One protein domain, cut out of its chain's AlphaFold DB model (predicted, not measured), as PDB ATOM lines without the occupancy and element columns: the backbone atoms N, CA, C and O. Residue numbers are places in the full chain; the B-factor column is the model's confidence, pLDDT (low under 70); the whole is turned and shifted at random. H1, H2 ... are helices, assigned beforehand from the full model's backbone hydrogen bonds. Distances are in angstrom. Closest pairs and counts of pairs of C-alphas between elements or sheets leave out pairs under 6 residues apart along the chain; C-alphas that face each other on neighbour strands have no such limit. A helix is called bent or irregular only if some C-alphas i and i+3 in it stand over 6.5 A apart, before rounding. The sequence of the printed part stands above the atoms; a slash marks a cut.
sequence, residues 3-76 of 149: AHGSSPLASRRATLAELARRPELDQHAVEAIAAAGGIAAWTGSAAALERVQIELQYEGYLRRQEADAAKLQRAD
ATOM      1  N   ALA A   3       7.051 -18.431 -22.023       85.19
ATOM      2  CA  ALA A   3       6.027 -18.865 -22.983       85.19
ATOM      3  C   ALA A   3       5.231 -17.714 -23.638       85.19
ATOM      4  O   ALA A   3       4.652 -17.910 -24.696       85.19
ATOM      5  N   HIS A   4       5.225 -16.525 -23.028       83.62
ATOM      6  CA  HIS A   4       4.572 -15.319 -23.549       83.62
ATOM      7  C   HIS A   4       5.594 -14.287 -24.062       83.62
ATOM      8  O   HIS A   4       5.254 -13.129 -24.240       83.62
ATOM      9  N   GLY A   5       6.873 -14.656 -24.227       85.06
ATOM     10  CA  GLY A   5       7.916 -13.726 -24.685       85.06
ATOM     11  C   GLY A   5       8.297 -12.627 -23.683       85.06
ATOM     12  O   GLY A   5       9.081 -11.745 -24.017       85.06
ATOM     13  N   SER A   6       7.787 -12.678 -22.448       86.19
ATOM     14  CA  SER A   6       8.085 -11.676 -21.423       86.19
ATOM     15  C   SER A   6       9.395 -11.986 -20.694       86.19
ATOM     16  O   SER A   6       9.655 -13.134 -20.311       86.19
ATOM     17  N   SER A   7      10.191 -10.944 -20.438       85.81
ATOM     18  CA  SER A   7      11.450 -11.015 -19.683       85.81
ATOM     19  C   SER A   7      11.274 -11.658 -18.296       85.81
ATOM     20  O   SER A   7      10.198 -11.560 -17.697       85.81
ATOM     21  N   PRO A   8      12.317 -12.277 -17.712       84.94
ATOM     22  CA  PRO A   8      12.255 -12.786 -16.342       84.94
ATOM     23  C   PRO A   8      11.832 -11.708 -15.330       84.94
ATOM     24  O   PRO A   8      11.968 -10.506 -15.565       84.94
ATOM     25  N   LEU A   9      11.281 -12.124 -14.190       83.94
ATOM     26  CA  LEU A   9      11.030 -11.191 -13.088       83.94
ATOM     27  C   LEU A   9      12.370 -10.783 -12.477       83.94
ATOM     28  O   LEU A   9      13.226 -11.631 -12.240       83.94
ATOM     29  N   ALA A  10      12.533  -9.493 -12.183       79.88
ATOM     30  CA  ALA A  10      13.724  -8.980 -11.505       79.88
ATOM     31  C   ALA A  10      13.846  -9.496 -10.056       79.88
ATOM     32  O   ALA A  10      14.905  -9.410  -9.445       79.88
ATOM     33  N   SER A  11      12.756 -10.011  -9.487       82.31
ATOM     34  CA  SER A  11      12.679 -10.533  -8.126       82.31
ATOM     35  C   SER A  11      11.891 -11.839  -8.085       82.31
ATOM     36  O   SER A  11      11.039 -12.101  -8.932       82.31
ATOM     37  N   ARG A  12      12.147 -12.660  -7.057       80.50
ATOM     38  CA  ARG A  12      11.449 -13.943  -6.835       80.50
ATOM     39  C   ARG A  12       9.959 -13.777  -6.502       80.50
ATOM     40  O   ARG A  12       9.208 -14.745  -6.546       80.50
ATOM     41  N   ARG A  13       9.541 -12.565  -6.145       83.81
ATOM     42  CA  ARG A  13       8.148 -12.176  -5.914       83.81
ATOM     43  C   ARG A  13       7.816 -11.045  -6.876       83.81
ATOM     44  O   ARG A  13       8.670 -10.195  -7.115       83.81
ATOM     45  N   ALA A  14       6.595 -11.050  -7.387       86.69
ATOM     46  CA  ALA A  14       6.046  -9.968  -8.184       86.69
ATOM     47  C   ALA A  14       4.568  -9.799  -7.844       86.69
ATOM     48  O   ALA A  14       3.890 -10.760  -7.474       86.69
ATOM     49  N   THR A  15       4.082  -8.575  -7.960       89.69
ATOM     50  CA  THR A  15       2.661  -8.266  -7.813       89.69
ATOM     51  C   THR A  15       1.917  -8.525  -9.123       89.69
ATOM     52  O   THR A  15       2.492  -8.433 -10.208       89.69
ATOM     53  N   LEU A  16       0.609  -8.791  -9.048       88.81
ATOM     54  CA  LEU A  16      -0.227  -8.875 -10.252       88.81
ATOM     55  C   LEU A  16      -0.214  -7.565 -11.052       88.81
ATOM     56  O   LEU A  16      -0.255  -7.603 -12.275       88.81
ATOM     57  N   ALA A  17      -0.070  -6.421 -10.376       88.50
ATOM     58  CA  ALA A  17       0.076  -5.121 -11.023       88.50
ATOM     59  C   ALA A  17       1.351  -5.031 -11.879       88.50
ATOM     60  O   ALA A  17       1.314  -4.532 -12.999       88.50
ATOM     61  N   GLU A  18       2.482  -5.547 -11.390       88.75
ATOM     62  CA  GLU A  18       3.731  -5.607 -12.161       88.75
ATOM     63  C   GLU A  18       3.627  -6.535 -13.373       88.75
ATOM     64  O   GLU A  18       4.245  -6.263 -14.399       88.75
ATOM     65  N   LEU A  19       2.845  -7.613 -13.268       88.50
ATOM     66  CA  LEU A  19       2.573  -8.504 -14.392       88.50
ATOM     67  C   LEU A  19       1.650  -7.844 -15.421       88.50
ATOM     68  O   LEU A  19       1.977  -7.837 -16.600       88.50
ATOM     69  N   ALA A  20       0.556  -7.223 -14.982       88.19
ATOM     70  CA  ALA A  20      -0.424  -6.567 -15.852       88.19
ATOM     71  C   ALA A  20       0.124  -5.338 -16.602       88.19
ATOM     72  O   ALA A  20      -0.432  -4.930 -17.620       88.19
ATOM     73  N   ARG A  21       1.229  -4.753 -16.120       86.81
ATOM     74  CA  ARG A  21       1.967  -3.689 -16.820       86.81
ATOM     75  C   ARG A  21       2.839  -4.190 -17.975       86.81
ATOM     76  O   ARG A  21       3.354  -3.365 -18.726       86.81
ATOM     77  N   ARG A  22       3.067  -5.500 -18.100       86.88
ATOM     78  CA  ARG A  22       3.923  -6.064 -19.151       86.88
ATOM     79  C   ARG A  22       3.124  -6.188 -20.447       86.88
ATOM     80  O   ARG A  22       2.140  -6.921 -20.455       86.88
ATOM     81  N   PRO A  23       3.540  -5.527 -21.538       81.88
ATOM     82  CA  PRO A  23       2.770  -5.508 -22.780       81.88
ATOM     83  C   PRO A  23       2.686  -6.885 -23.451       81.88
ATOM     84  O   PRO A  23       1.811  -7.101 -24.280       81.88
ATOM     85  N   GLU A  24       3.569  -7.823 -23.092       87.75
ATOM     86  CA  GLU A  24       3.540  -9.191 -23.618       87.75
ATOM     87  C   GLU A  24       2.550 -10.111 -22.876       87.75
ATOM     88  O   GLU A  24       2.365 -11.259 -23.278       87.75
ATOM     89  N   LEU A  25       1.939  -9.648 -21.776       87.12
ATOM     90  CA  LEU A  25       0.979 -10.420 -20.985       87.12
ATOM     91  C   LEU A  25      -0.429  -9.851 -21.164       87.12
ATOM     92  O   LEU A  25      -0.740  -8.755 -20.698       87.12
ATOM     93  N   ASP A  26      -1.295 -10.629 -21.810       85.62
ATOM     94  CA  ASP A  26      -2.727 -10.352 -21.834       85.62
ATOM     95  C   ASP A  26      -3.401 -10.751 -20.509       85.62
ATOM     96  O   ASP A  26      -2.791 -11.335 -19.605       85.62
ATOM     97  N   GLN A  27      -4.684 -10.413 -20.378       83.62
ATOM     98  CA  GLN A  27      -5.453 -10.683 -19.166       83.62
ATOM     99  C   GLN A  27      -5.468 -12.179 -18.813       83.62
ATOM    100  O   GLN A  27      -5.270 -12.542 -17.653       83.62
ATOM    101  N   HIS A  28      -5.625 -13.050 -19.812       87.06
ATOM    102  CA  HIS A  28      -5.644 -14.497 -19.615       87.06
ATOM    103  C   HIS A  28      -4.307 -15.024 -19.083       87.06
ATOM    104  O   HIS A  28      -4.285 -15.862 -18.179       87.06
ATOM    105  N   ALA A  29      -3.184 -14.512 -19.590       89.19
ATOM    106  CA  ALA A  29      -1.858 -14.858 -19.098       89.19
ATOM    107  C   ALA A  29      -1.668 -14.427 -17.635       89.19
ATOM    108  O   ALA A  29      -1.122 -15.187 -16.830       89.19
ATOM    109  N   VAL A  30      -2.134 -13.227 -17.272       88.81
ATOM    110  CA  VAL A  30      -2.059 -12.724 -15.891       88.81
ATOM    111  C   VAL A  30      -2.917 -13.573 -14.950       88.81
ATOM    112  O   VAL A  30      -2.431 -13.966 -13.889       88.81
ATOM    113  N   GLU A  31      -4.144 -13.917 -15.341       89.06
ATOM    114  CA  GLU A  31      -5.046 -14.785 -14.567       89.06
ATOM    115  C   GLU A  31      -4.476 -16.196 -14.382       89.06
ATOM    116  O   GLU A  31      -4.497 -16.731 -13.273       89.06
ATOM    117  N   ALA A  32      -3.897 -16.784 -15.432       89.44
ATOM    118  CA  ALA A  32      -3.268 -18.100 -15.351       89.44
ATOM    119  C   ALA A  32      -2.074 -18.108 -14.380       89.44
ATOM    120  O   ALA A  32      -1.921 -19.033 -13.578       89.44
ATOM    121  N   ILE A  33      -1.243 -17.060 -14.408       89.12
ATOM    122  CA  ILE A  33      -0.126 -16.904 -13.466       89.12
ATOM    123  C   ILE A  33      -0.647 -16.678 -12.038       89.12
ATOM    124  O   ILE A  33      -0.096 -17.247 -11.095       89.12
ATOM    125  N   ALA A  34      -1.711 -15.888 -11.870       90.31
ATOM    126  CA  ALA A  34      -2.349 -15.647 -10.578       90.31
ATOM    127  C   ALA A  34      -2.877 -16.953  -9.962       90.31
ATOM    128  O   ALA A  34      -2.559 -17.265  -8.812       90.31
ATOM    129  N   ALA A  35      -3.592 -17.756 -10.753       91.19
ATOM    130  CA  ALA A  35      -4.119 -19.052 -10.340       91.19
ATOM    131  C   ALA A  35      -3.000 -20.029  -9.948       91.19
ATOM    132  O   ALA A  35      -3.086 -20.678  -8.904       91.19
ATOM    133  N   ALA A  36      -1.907 -20.083 -10.720       89.25
ATOM    134  CA  ALA A  36      -0.731 -20.891 -10.379       89.25
ATOM    135  C   ALA A  36      -0.065 -20.451  -9.059       89.25
ATOM    136  O   ALA A  36       0.554 -21.263  -8.371       89.25
ATOM    137  N   GLY A  37      -0.203 -19.174  -8.694       87.56
ATOM    138  CA  GLY A  37       0.227 -18.611  -7.414       87.56
ATOM    139  C   GLY A  37      -0.777 -18.775  -6.266       87.56
ATOM    140  O   GLY A  37      -0.523 -18.251  -5.183       87.56
ATOM    141  N   GLY A  38      -1.905 -19.464  -6.479       90.88
ATOM    142  CA  GLY A  38      -2.951 -19.660  -5.470       90.88
ATOM    143  C   GLY A  38      -3.862 -18.447  -5.255       90.88
ATOM    144  O   GLY A  38      -4.547 -18.370  -4.238       90.88
ATOM    145  N   ILE A  39      -3.868 -17.489  -6.185       89.38
ATOM    146  CA  ILE A  39      -4.761 -16.329  -6.143       89.38
ATOM    147  C   ILE A  39      -6.072 -16.703  -6.841       89.38
ATOM    148  O   ILE A  39      -6.067 -17.196  -7.968       89.38
ATOM    149  N   ALA A  40      -7.199 -16.474  -6.164       88.88
ATOM    150  CA  ALA A  40      -8.521 -16.735  -6.720       88.88
ATOM    151  C   ALA A  40      -8.809 -15.846  -7.940       88.88
ATOM    152  O   ALA A  40      -8.353 -14.703  -8.016       88.88
ATOM    153  N   ALA A  41      -9.601 -16.374  -8.876       85.81
ATOM    154  CA  ALA A  41     -10.039 -15.627 -10.046       85.81
ATOM    155  C   ALA A  41     -10.863 -14.393  -9.647       85.81
ATOM    156  O   ALA A  41     -11.584 -14.395  -8.646       85.81
ATOM    157  N   TRP A  42     -10.767 -13.342 -10.459       86.50
ATOM    158  CA  TRP A  42     -11.584 -12.145 -10.302       86.50
ATOM    159  C   TRP A  42     -13.071 -12.483 -10.466       86.50
ATOM    160  O   TRP A  42     -13.464 -13.138 -11.428       86.50
ATOM    161  N   THR A  43     -13.904 -12.018  -9.534       90.19
ATOM    162  CA  THR A  43     -15.360 -12.258  -9.533       90.19
ATOM    163  C   THR A  43     -16.183 -11.013  -9.864       90.19
ATOM    164  O   THR A  43     -17.412 -11.066  -9.861       90.19
ATOM    165  N   GLY A  44     -15.531  -9.877 -10.127       89.06
ATOM    166  CA  GLY A  44     -16.202  -8.641 -10.517       89.06
ATOM    167  C   GLY A  44     -16.516  -8.578 -12.013       89.06
ATOM    168  O   GLY A  44     -16.355  -9.543 -12.758       89.06
ATOM    169  N   SER A  45     -16.950  -7.405 -12.480       93.12
ATOM    170  CA  SER A  45     -17.275  -7.215 -13.898       93.12
ATOM    171  C   SER A  45     -16.026  -7.217 -14.786       93.12
ATOM    172  O   SER A  45     -14.954  -6.764 -14.371       93.12
ATOM    173  N   ALA A  46     -16.189  -7.670 -16.032       86.56
ATOM    174  CA  ALA A  46     -15.149  -7.591 -17.057       86.56
ATOM    175  C   ALA A  46     -14.737  -6.134 -17.334       86.56
ATOM    176  O   ALA A  46     -13.552  -5.844 -17.434       86.56
ATOM    177  N   ALA A  47     -15.699  -5.205 -17.345       89.69
ATOM    178  CA  ALA A  47     -15.436  -3.777 -17.534       89.69
ATOM    179  C   ALA A  47     -14.547  -3.182 -16.424       89.69
ATOM    180  O   ALA A  47     -13.671  -2.364 -16.695       89.69
ATOM    181  N   ALA A  48     -14.742  -3.598 -15.166       91.00
ATOM    182  CA  ALA A  48     -13.880  -3.164 -14.067       91.00
ATOM    183  C   ALA A  48     -12.455  -3.716 -14.215       91.00
ATOM    184  O   ALA A  48     -11.491  -2.995 -13.964       91.00
ATOM    185  N   LEU A  49     -12.318  -4.970 -14.650       87.00
ATOM    186  CA  LEU A  49     -11.015  -5.599 -14.854       87.00
ATOM    187  C   LEU A  49     -10.251  -4.970 -16.028       87.00
ATOM    188  O   LEU A  49      -9.078  -4.631 -15.880       87.00
ATOM    189  N   GLU A  50     -10.939  -4.711 -17.142       85.38
ATOM    190  CA  GLU A  50     -10.404  -3.963 -18.284       85.38
ATOM    191  C   GLU A  50      -9.943  -2.566 -17.854       85.38
ATOM    192  O   GLU A  50      -8.831  -2.139 -18.175       85.38
ATOM    193  N   ARG A  51     -10.756  -1.861 -17.058       89.50
ATOM    194  CA  ARG A  51     -10.398  -0.535 -16.554       89.50
ATOM    195  C   ARG A  51      -9.122  -0.564 -15.718       89.50
ATOM    196  O   ARG A  51      -8.250   0.273 -15.935       89.50
ATOM    197  N   VAL A  52      -8.995  -1.525 -14.802       89.31
ATOM    198  CA  VAL A  52      -7.784  -1.705 -13.985       89.31
ATOM    199  C   VAL A  52      -6.568  -1.989 -14.867       89.31
ATOM    200  O   VAL A  52      -5.502  -1.418 -14.639       89.31
ATOM    201  N   GLN A  53      -6.712  -2.829 -15.893       83.94
ATOM    202  CA  GLN A  53      -5.625  -3.136 -16.821       83.94
ATOM    203  C   GLN A  53      -5.156  -1.889 -17.582       83.94
ATOM    204  O   GLN A  53      -3.955  -1.618 -17.631       83.94
ATOM    205  N   ILE A  54      -6.094  -1.099 -18.113       85.62
ATOM    206  CA  ILE A  54      -5.801   0.184 -18.764       85.62
ATOM    207  C   ILE A  54      -5.077   1.110 -17.781       85.62
ATOM    208  O   ILE A  54      -4.001   1.621 -18.084       85.62
ATOM    209  N   GLU A  55      -5.621   1.308 -16.582       89.31
ATOM    210  CA  GLU A  55      -5.016   2.200 -15.592       89.31
ATOM    211  C   GLU A  55      -3.587   1.784 -15.248       89.31
ATOM    212  O   GLU A  55      -2.692   2.625 -15.278       89.31
ATOM    213  N   LEU A  56      -3.337   0.495 -15.019       88.75
ATOM    214  CA  LEU A  56      -2.000  -0.012 -14.717       88.75
ATOM    215  C   LEU A  56      -1.012   0.222 -15.862       88.75
ATOM    216  O   LEU A  56       0.110   0.667 -15.605       88.75
ATOM    217  N   GLN A  57      -1.413  -0.054 -17.105       83.81
ATOM    218  CA  GLN A  57      -0.558   0.128 -18.282       83.81
ATOM    219  C   GLN A  57      -0.229   1.603 -18.536       83.81
ATOM    220  O   GLN A  57       0.907   1.938 -18.880       83.81
ATOM    221  N   TYR A  58      -1.198   2.499 -18.332       87.56
ATOM    222  CA  TYR A  58      -1.044   3.919 -18.649       87.56
ATOM    223  C   TYR A  58      -0.592   4.789 -17.471       87.56
ATOM    224  O   TYR A  58      -0.170   5.923 -17.697       87.56
ATOM    225  N   GLU A  59      -0.598   4.286 -16.237       87.94
ATOM    226  CA  GLU A  59      -0.233   5.039 -15.030       87.94
ATOM    227  C   GLU A  59       1.126   5.746 -15.152       87.94
ATOM    228  O   GLU A  59       1.256   6.923 -14.816       87.94
ATOM    229  N   GLY A  60       2.147   5.057 -15.670       87.00
ATOM    230  CA  GLY A  60       3.478   5.646 -15.848       87.00
ATOM    231  C   GLY A  60       3.485   6.807 -16.845       87.00
ATOM    232  O   GLY A  60       4.153   7.821 -16.627       87.00
ATOM    233  N   TYR A  61       2.705   6.680 -17.919       87.62
ATOM    234  CA  TYR A  61       2.567   7.715 -18.938       87.62
ATOM    235  C   TYR A  61       1.785   8.915 -18.406       87.62
ATOM    236  O   TYR A  61       2.236  10.047 -18.577       87.62
ATOM    237  N   LEU A  62       0.667   8.677 -17.716       88.00
ATOM    238  CA  LEU A  62      -0.159   9.723 -17.112       88.00
ATOM    239  C   LEU A  62       0.631  10.525 -16.077       88.00
ATOM    240  O   LEU A  62       0.702  11.744 -16.191       88.00
ATOM    241  N   ARG A  63       1.343   9.859 -15.158       90.31
ATOM    242  CA  ARG A  63       2.211  10.541 -14.181       90.31
ATOM    243  C   ARG A  63       3.264  11.422 -14.851       90.31
ATOM    244  O   ARG A  63       3.566  12.514 -14.369       90.31
ATOM    245  N   ARG A  64       3.846  10.967 -15.966       89.75
ATOM    246  CA  ARG A  64       4.817  11.762 -16.729       89.75
ATOM    247  C   ARG A  64       4.155  12.979 -17.377       89.75
ATOM    248  O   ARG A  64       4.695  14.077 -17.274       89.75
ATOM    249  N   GLN A  65       2.992  12.795 -18.000       89.75
ATOM    250  CA  GLN A  65       2.235  13.887 -18.615       89.75
ATOM    251  C   GLN A  65       1.798  14.932 -17.585       89.75
ATOM    252  O   GLN A  65       1.967  16.125 -17.822       89.75
ATOM    253  N   GLU A  66       1.314  14.503 -16.421       91.75
ATOM    254  CA  GLU A  66       0.961  15.386 -15.307       91.75
ATOM    255  C   GLU A  66       2.175  16.173 -14.804       91.75
ATOM    256  O   GLU A  66       2.099  17.388 -14.611       91.75
ATOM    257  N   ALA A  67       3.324  15.509 -14.639       88.56
ATOM    258  CA  ALA A  67       4.554  16.170 -14.224       88.56
ATOM    259  C   ALA A  67       5.016  17.229 -15.239       88.56
ATOM    260  O   ALA A  67       5.470  18.307 -14.842       88.56
ATOM    261  N   ASP A  68       4.898  16.950 -16.538       82.25
ATOM    262  CA  ASP A  68       5.266  17.890 -17.596       82.25
ATOM    263  C   ASP A  68       4.265  19.053 -17.701       82.25
ATOM    264  O   ASP A  68       4.682  20.213 -17.787       82.25
ATOM    265  N   ALA A  69       2.963  18.785 -17.568       81.44
ATOM    266  CA  ALA A  69       1.928  19.814 -17.491       81.44
ATOM    267  C   ALA A  69       2.142  20.745 -16.288       81.44
ATOM    268  O   ALA A  69       2.089  21.968 -16.428       81.44
ATOM    269  N   ALA A  70       2.471  20.191 -15.118       85.31
ATOM    270  CA  ALA A  70       2.755  20.974 -13.920       85.31
ATOM    271  C   ALA A  70       3.992  21.873 -14.088       85.31
ATOM    272  O   ALA A  70       3.998  23.013 -13.621       85.31
ATOM    273  N   LYS A  71       5.050  21.406 -14.769       79.00
ATOM    274  CA  LYS A  71       6.212  22.256 -15.094       79.00
ATOM    275  C   LYS A  71       5.813  23.422 -15.998       79.00
ATOM    276  O   LYS A  71       6.222  24.551 -15.735       79.00
ATOM    277  N   LEU A  72       5.009  23.153 -17.027       74.19
ATOM    278  CA  LEU A  72       4.540  24.172 -17.961       74.19
ATOM    279  C   LEU A  72       3.672  25.223 -17.256       74.19
ATOM    280  O   LEU A  72       3.913  26.416 -17.409       74.19
ATOM    281  N   GLN A  73       2.745  24.786 -16.401       77.62
ATOM    282  CA  GLN A  73       1.918  25.679 -15.585       77.62
ATOM    283  C   GLN A  73       2.758  26.573 -14.669       77.62
ATOM    284  O   GLN A  73       2.501  27.772 -14.573       77.62
ATOM    285  N   ARG A  74       3.798  26.025 -14.025       80.56
ATOM    286  CA  ARG A  74       4.723  26.833 -13.215       80.56
ATOM    287  C   ARG A  74       5.444  27.885 -14.057       80.56
ATOM    288  O   ARG A  74       5.602  29.006 -13.588       80.56
ATOM    289  N   ALA A  75       5.853  27.555 -15.282       71.12
ATOM    290  CA  ALA A  75       6.483  28.516 -16.187       71.12
ATOM    291  C   ALA A  75       5.506  29.617 -16.646       71.12
ATOM    292  O   ALA A  75       5.881  30.788 -16.701       71.12
ATOM    293  N   ASP A  76       4.246  29.272 -16.925       80.62
ATOM    294  CA  ASP A  76       3.199  30.241 -17.277       80.62
ATOM    295  C   ASP A  76       2.803  31.150 -16.096       80.62
ATOM    296  O   ASP A  76       2.417  32.302 -16.307       80.62
TER     297      ASP A  76
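What this domain is: This is residues 3 to 76 of the 149 residues of the protein "tRNA uridine-5-carboxymethylaminomethyl(34) synthesis enzyme MnmG" of Kofleriaceae bacterium (UniProt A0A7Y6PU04). A small head holds the loop of residues 3 to 15, the short H1, H2 and the first arm of H3, and from it residues 61 to 76 of H3 stick out as a long arm. The 74 printed residues have three named helices, H1, H2, H3 in order: all helix. The whole is loose, radius of gyration of the C-alphas 15.8 A, spanning 52 by 31 by 19 A.

How they stand to each other: H1, residues 16 to 20, touches H2, residues 27 to 36; their closest C-alphas, Ala 20 and Val 30, are 6.4 A apart. H3, residues 46 to 76, is one helix by its hydrogen bonds but bent, C-alphas 57 and 60 being 7.3 A apart; arms H3a, residues 46 to 57, and H3b, residues 60 to 76, stand at a steep tilt of 59 degrees. H1 touches residues 53 to 57 of H3a alone, closest at C-alphas Ala 20 and Gln 53, 6.3 A. H3b is apart from H1 and H2. In H1, H2, H3a and H3b every O i to N i+4 pair is within hydrogen-bond range.

Where its parts are: From first to last C-alpha H1 measures 6.1 A, H2 14.3 A, H3a 16.6 A and H3b 24.6 A. C-alpha 16 is at (-0.227, -8.875, -10.252), C-alpha 76 at (3.199, 30.241, -17.277).

The domain as a whole: The farthest C-alphas, Ala 36 and Asp 76, are 51.7 A apart. The printed part has no cut, both links are short, and no printed residue is under 70 in pLDDT.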